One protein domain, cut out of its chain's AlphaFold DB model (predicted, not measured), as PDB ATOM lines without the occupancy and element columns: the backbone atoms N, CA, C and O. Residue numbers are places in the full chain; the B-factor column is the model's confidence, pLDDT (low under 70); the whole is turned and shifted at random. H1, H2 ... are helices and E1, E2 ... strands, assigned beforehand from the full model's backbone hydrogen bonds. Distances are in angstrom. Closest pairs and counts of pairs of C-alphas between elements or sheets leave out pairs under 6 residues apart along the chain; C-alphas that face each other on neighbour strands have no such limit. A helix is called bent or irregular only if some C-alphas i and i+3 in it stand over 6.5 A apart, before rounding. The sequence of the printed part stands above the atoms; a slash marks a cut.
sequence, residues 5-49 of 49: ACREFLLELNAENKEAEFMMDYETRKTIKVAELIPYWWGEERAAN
ATOM      1  N   ALA A   5     255.710 190.641  68.037       97.00
ATOM      2  CA  ALA A   5     256.820 190.634  67.084       97.00
ATOM      3  C   ALA A   5     257.307 189.216  66.742       97.00
ATOM      4  O   ALA A   5     257.586 188.933  65.586       97.00
ATOM      5  N   CYS A   6     257.362 188.298  67.715       96.56
ATOM      6  CA  CYS A   6     257.749 186.910  67.450       96.56
ATOM      7  C   CYS A   6     256.722 186.164  66.587       96.56
ATOM      8  O   CYS A   6     257.110 185.329  65.776       96.56
ATOM      9  N   ARG A   7     255.423 186.439  66.780       97.06
ATOM     10  CA  ARG A   7     254.350 185.825  65.980       97.06
ATOM     11  C   ARG A   7     254.417 186.313  64.536       97.06
ATOM     12  O   ARG A   7     254.380 185.495  63.630       97.06
ATOM     13  N   GLU A   8     254.566 187.625  64.362       97.31
ATOM     14  CA  GLU A   8     254.697 188.267  63.052       97.31
ATOM     15  C   GLU A   8     255.937 187.762  62.313       97.31
ATOM     16  O   GLU A   8     255.833 187.272  61.197       97.31
ATOM     17  N   PHE A   9     257.095 187.780  62.977       96.88
ATOM     18  CA  PHE A   9     258.363 187.378  62.377       96.88
ATOM     19  C   PHE A   9     258.336 185.951  61.813       96.88
ATOM     20  O   PHE A   9     258.873 185.710  60.736       96.88
ATOM     21  N   LEU A  10     257.695 184.995  62.500       97.25
ATOM     22  CA  LEU A  10     257.564 183.635  61.964       97.25
ATOM     23  C   LEU A  10     256.766 183.602  60.658       97.25
ATOM     24  O   LEU A  10     257.137 182.858  59.753       97.25
ATOM     25  N   LEU A  11     255.706 184.400  60.549       96.69
ATOM     26  CA  LEU A  11     254.872 184.446  59.352       96.69
ATOM     27  C   LEU A  11     255.537 185.230  58.214       96.69
ATOM     28  O   LEU A  11     255.463 184.798  57.067       96.69
ATOM     29  N   GLU A  12     256.264 186.308  58.525       96.19
ATOM     30  CA  GLU A  12     257.086 187.034  57.546       96.19
ATOM     31  C   GLU A  12     258.217 186.167  56.968       96.19
ATOM     32  O   GLU A  12     258.578 186.332  55.804       96.19
ATOM     33  N   LEU A  13     258.770 185.228  57.750       96.00
ATOM     34  CA  LEU A  13     259.781 184.282  57.262       96.00
ATOM     35  C   LEU A  13     259.204 183.266  56.268       96.00
ATOM     36  O   LEU A  13     259.846 182.960  55.264       96.00
ATOM     37  N   ASN A  14     258.040 182.696  56.581       95.31
ATOM     38  CA  ASN A  14     257.302 181.779  55.715       95.31
ATOM     39  C   ASN A  14     255.859 181.663  56.226       95.31
ATOM     40  O   ASN A  14     255.638 181.297  57.381       95.31
ATOM     41  N   ALA A  15     254.874 181.892  55.360       95.19
ATOM     42  CA  ALA A  15     253.461 181.793  55.721       95.19
ATOM     43  C   ALA A  15     253.026 180.385  56.168       95.19
ATOM     44  O   ALA A  15     252.062 180.254  56.923       95.19
ATOM     45  N   GLU A  16     253.738 179.324  55.772       96.12
ATOM     46  CA  GLU A  16     253.498 177.962  56.276       96.12
ATOM     47  C   GLU A  16     253.775 177.830  57.781       96.12
ATOM     48  O   GLU A  16     253.191 176.969  58.442       96.12
ATOM     49  N   ASN A  17     254.566 178.735  58.370       97.38
ATOM     50  CA  ASN A  17     254.796 178.769  59.815       97.38
ATOM     51  C   ASN A  17     253.534 179.099  60.620       97.38
ATOM     52  O   ASN A  17     253.562 179.002  61.845       97.38
ATOM     53  N   LYS A  18     252.405 179.421  59.978       96.44
ATOM     54  CA  LYS A  18     251.094 179.452  60.643       96.44
ATOM     55  C   LYS A  18     250.764 178.128  61.350       96.44
ATOM     56  O   LYS A  18     250.096 178.147  62.384       96.44
ATOM     57  N   GLU A  19     251.286 177.009  60.835       97.88
ATOM     58  CA  GLU A  19     251.149 175.670  61.421       97.88
ATOM     59  C   GLU A  19     252.225 175.341  62.464       97.88
ATOM     60  O   GLU A  19     252.088 174.347  63.177       97.88
ATOM     61  N   ALA A  20     253.282 176.153  62.576       97.38
ATOM     62  CA  ALA A  20     254.282 175.979  63.619       97.38
ATOM     63  C   ALA A  20     253.660 176.178  65.006       97.38
ATOM     64  O   ALA A  20     252.678 176.906  65.185       97.38
ATOM     65  N   GLU A  21     254.265 175.546  66.006       97.81
ATOM     66  CA  GLU A  21     253.764 175.538  67.374       97.81
ATOM     67  C   GLU A  21     254.766 176.157  68.345       97.81
ATOM     68  O   GLU A  21     255.959 175.847  68.335       97.81
ATOM     69  N   PHE A  22     254.263 176.997  69.247       97.19
ATOM     70  CA  PHE A  22     255.017 177.459  70.404       97.19
ATOM     71  C   PHE A  22     254.760 176.541  71.594       97.19
ATOM     72  O   PHE A  22     253.612 176.309  71.972       97.19
ATOM     73  N   MET A  23     255.833 176.084  72.242       96.62
ATOM     74  CA  MET A  23     255.728 175.427  73.541       96.62
ATOM     75  C   MET A  23     255.381 176.464  74.613       96.62
ATOM     76  O   MET A  23     256.129 177.410  74.860       96.62
ATOM     77  N   MET A  24     254.218 176.284  75.227       95.50
ATOM     78  CA  MET A  24     253.633 177.195  76.209       95.50
ATOM     79  C   MET A  24     253.921 176.766  77.639       95.50
ATOM     80  O   MET A  24     254.087 177.617  78.511       95.50
ATOM     81  N   ASP A  25     253.974 175.457  77.847       96.75
ATOM     82  CA  ASP A  25     254.305 174.816  79.109       96.75
ATOM     83  C   ASP A  25     255.169 173.588  78.808       96.75
ATOM     84  O   ASP A  25     254.794 172.749  77.984       96.75
ATOM     85  N   TYR A  26     256.342 173.509  79.434       95.25
ATOM     86  CA  TYR A  26     257.292 172.422  79.207       95.25
ATOM     87  C   TYR A  26     256.895 171.139  79.948       95.25
ATOM     88  O   TYR A  26     257.043 170.045  79.400       95.25
ATOM     89  N   GLU A  27     256.365 171.259  81.167       97.88
ATOM     90  CA  GLU A  27     256.005 170.119  82.015       97.88
ATOM     91  C   GLU A  27     254.812 169.366  81.428       97.88
ATOM     92  O   GLU A  27     254.857 168.146  81.264       97.88
ATOM     93  N   THR A  28     253.767 170.095  81.029       97.69
ATOM     94  CA  THR A  28     252.575 169.503  80.411       97.69
ATOM     95  C   THR A  28     252.715 169.335  78.900       97.69
ATOM     96  O   THR A  28     251.789 168.839  78.260       97.69
ATOM     97  N   ARG A  29     253.832 169.794  78.313       96.50
ATOM     98  CA  ARG A  29     254.076 169.862  76.859       96.50
ATOM     99  C   ARG A  29     252.933 170.527  76.094       96.50
ATOM    100  O   ARG A  29     252.597 170.124  74.983       96.50
ATOM    101  N   LYS A  30     252.309 171.537  76.701       97.88
ATOM    102  CA  LYS A  30     251.214 172.258  76.055       97.88
ATOM    103  C   LYS A  30     251.789 173.138  74.956       97.88
ATOM    104  O   LYS A  30     252.703 173.925  75.209       97.88
ATOM    105  N   THR A  31     251.212 173.044  73.769       98.19
ATOM    106  CA  THR A  31     251.553 173.872  72.615       98.19
ATOM    107  C   THR A  31     250.379 174.755  72.201       98.19
ATOM    108  O   THR A  31     249.258 174.603  72.696       98.19
ATOM    109  N   ILE A  32     250.661 175.733  71.345       97.81
ATOM    110  CA  ILE A  32     249.663 176.518  70.617       97.81
ATOM    111  C   ILE A  32     250.222 176.853  69.238       97.81
ATOM    112  O   ILE A  32     251.403 177.211  69.130       97.81
ATOM    113  N   LYS A  33     249.405 176.752  68.191       98.19
ATOM    114  CA  LYS A  33     249.826 177.137  66.843       98.19
ATOM    115  C   LYS A  33     249.997 178.647  66.729       98.19
ATOM    116  O   LYS A  33     249.311 179.420  67.405       98.19
ATOM    117  N   VAL A  34     250.864 179.088  65.821       97.75
ATOM    118  CA  VAL A  34     250.991 180.515  65.487       97.75
ATOM    119  C   VAL A  34     249.642 181.066  65.020       97.75
ATOM    120  O   VAL A  34     249.214 182.105  65.525       97.75
ATOM    121  N   ALA A  35     248.928 180.339  64.153       97.12
ATOM    122  CA  ALA A  35     247.613 180.740  63.646       97.12
ATOM    123  C   ALA A  35     246.571 180.977  64.755       97.12
ATOM    124  O   ALA A  35     245.740 181.868  64.641       97.12
ATOM    125  N   GLU A  36     246.627 180.246  65.869       97.69
ATOM    126  CA  GLU A  36     245.693 180.451  66.988       97.69
ATOM    127  C   GLU A  36     245.966 181.760  67.750       97.69
ATOM    128  O   GLU A  36     245.077 182.318  68.393       97.69
ATOM    129  N   LEU A  37     247.196 182.273  67.675       96.25
ATOM    130  CA  LEU A  37     247.625 183.503  68.339       96.25
ATOM    131  C   LEU A  37     247.495 184.759  67.462       96.25
ATOM    132  O   LEU A  37     247.589 185.869  68.001       96.25
ATOM    133  N   ILE A  38     247.339 184.589  66.146       95.69
ATOM    134  CA  ILE A  38     247.139 185.651  65.148       95.69
ATOM    135  C   ILE A  38     246.243 185.137  63.992       95.69
ATOM    136  O   ILE A  38     246.697 184.986  62.864       95.69
ATOM    137  N   PRO A  39     244.952 184.853  64.252       94.25
ATOM    138  CA  PRO A  39     244.079 184.118  63.320       94.25
ATOM    139  C   PRO A  39     243.730 184.846  62.017       94.25
ATOM    140  O   PRO A  39     243.159 184.234  61.122       94.25
ATOM    141  N   TYR A  40     244.051 186.136  61.915       94.06
ATOM    142  CA  TYR A  40     243.804 186.971  60.740       94.06
ATOM    143  C   TYR A  40     245.082 187.737  60.405       94.06
ATOM    144  O   TYR A  40     245.164 188.954  60.598       94.06
ATOM    145  N   TRP A  41     246.130 187.010  60.021       95.88
ATOM    146  CA  TRP A  41     247.406 187.641  59.714       95.88
ATOM    147  C   TRP A  41     247.278 188.494  58.453       95.88
ATOM    148  O   TRP A  41     246.840 188.045  57.399       95.88
ATOM    149  N   TRP A  42     247.673 189.758  58.557       94.38
ATOM    150  CA  TRP A  42     247.497 190.733  57.485       94.38
ATOM    151  C   TRP A  42     248.362 190.421  56.245       94.38
ATOM    152  O   TRP A  42     248.075 190.917  55.157       94.38
ATOM    153  N   GLY A  43     249.418 189.611  56.393       94.81
ATOM    154  CA  GLY A  43     250.319 189.213  55.310       94.81
ATOM    155  C   GLY A  43     249.811 188.074  54.418       94.81
ATOM    156  O   GLY A  43     250.495 187.736  53.454       94.81
ATOM    157  N   GLU A  44     248.629 187.503  54.682       92.12
ATOM    158  CA  GLU A  44     248.101 186.353  53.927       92.12
ATOM    159  C   GLU A  44     247.999 186.614  52.418       92.12
ATOM    160  O   GLU A  44     248.461 185.801  51.620       92.12
ATOM    161  N   GLU A  45     247.478 187.775  52.015       90.81
ATOM    162  CA  GLU A  45     247.383 188.147  50.595       90.81
ATOM    163  C   GLU A  45     248.764 188.298  49.942       90.81
ATOM    164  O   GLU A  45     248.933 188.005  48.760       90.81
ATOM    165  N   ARG A  46     249.771 188.745  50.704       90.06
ATOM    166  CA  ARG A  46     251.140 188.912  50.196       90.06
ATOM    167  C   ARG A  46     251.839 187.573  50.011       90.06
ATOM    168  O   ARG A  46     252.611 187.439  49.075       90.06
ATOM    169  N   ALA A  47     251.566 186.610  50.885       89.56
ATOM    170  CA  ALA A  47     252.153 185.278  50.821       89.56
ATOM    171  C   ALA A  47     251.522 184.367  49.755       89.56
ATOM    172  O   ALA A  47     252.116 183.353  49.398       89.56
ATOM    173  N   ALA A  48     250.316 184.691  49.279       82.94
ATOM    174  CA  ALA A  48     249.598 183.911  48.270       82.94
ATOM    175  C   ALA A  48     249.981 184.248  46.812       82.94
ATOM    176  O   ALA A  48     249.471 183.597  45.898       82.94
ATOM    177  N   ASN A  49     250.837 185.254  46.597       66.31
ATOM    178  CA  ASN A  49     251.319 185.714  45.288       66.31
ATOM    179  C   ASN A  49     252.776 185.308  45.053       66.31
ATOM    180  O   ASN A  49     253.114 185.033  43.880       66.31
TER     181      ASN A  49
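What this domain is: This is residues 5 to 49 of the 49 residues of the protein "Cytidine/deoxycytidylate deaminase family protein" of Streptococcus oralis (UniProt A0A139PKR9). A two-strand hairpin, E1 and E2, makes one end of a rod-like model; short helices H2 and H3 meet at its base, H1 lies beside them, and H4 with the last residues makes the other end. The printed part has 45 residues with four named helices and two named strands, in the order H1 H2 E1 E2 H3 H4; the sheet, E1 - E2, is antiparallel and the class is mixed, helices and strands. The whole is only just loose, close to compact, with a radius of gyration of the C-alphas of 11.4 A and spans of 40 by 17 by 16 A.

Where its parts are: Find C-alpha 5 at (256.820, 190.634, 67.084); from there H1, residues 5 to 13, runs 12.1 A. H2 follows at residues 15 to 19, neither bent nor irregular, but only just: C-alphas 16 and 19 are 6.1 A apart. E1, residues 21 to 25, runs 11.8 A to C-alpha 25 at (254.305, 174.816, 79.109), and E2, residues 30 to 33, runs 10.5 A. H3 is residues 34 to 37; H4, residues 44 to 47, ends at C-alpha 47 at (252.153, 185.278, 50.821).

How they stand to each other: H1 and H2 touch only at the corner by their link, closest at the C-alphas of Leu 11 and Asn 17, 5.7 A. Look next at the hairpin of E1 and E2, antiparallel at 152 degrees, where N 22 and O 32 are 2.9 A apart, within hydrogen-bond range. H2 and H3 touch, closest at the C-alphas of Lys 18 and Ala 35, 4.8 A. H1 and H4 are near each other, with 5 pairs of C-alphas within 10 A. H1 has 4 of 5 O i to N i+4 pairs within range, H2 0 of 1 but 2 of 2 O i to N i+3 pairs; H3 and H4 are too short for an O i to N i+4 pair.

The domain as a whole: The C-alphas farthest apart, those of Glu 27 and Asn 49, are 40.2 A apart. The printed part has no cut and no long link. Mean pLDDT of the printed part is 95.1; residue 49 is under 70.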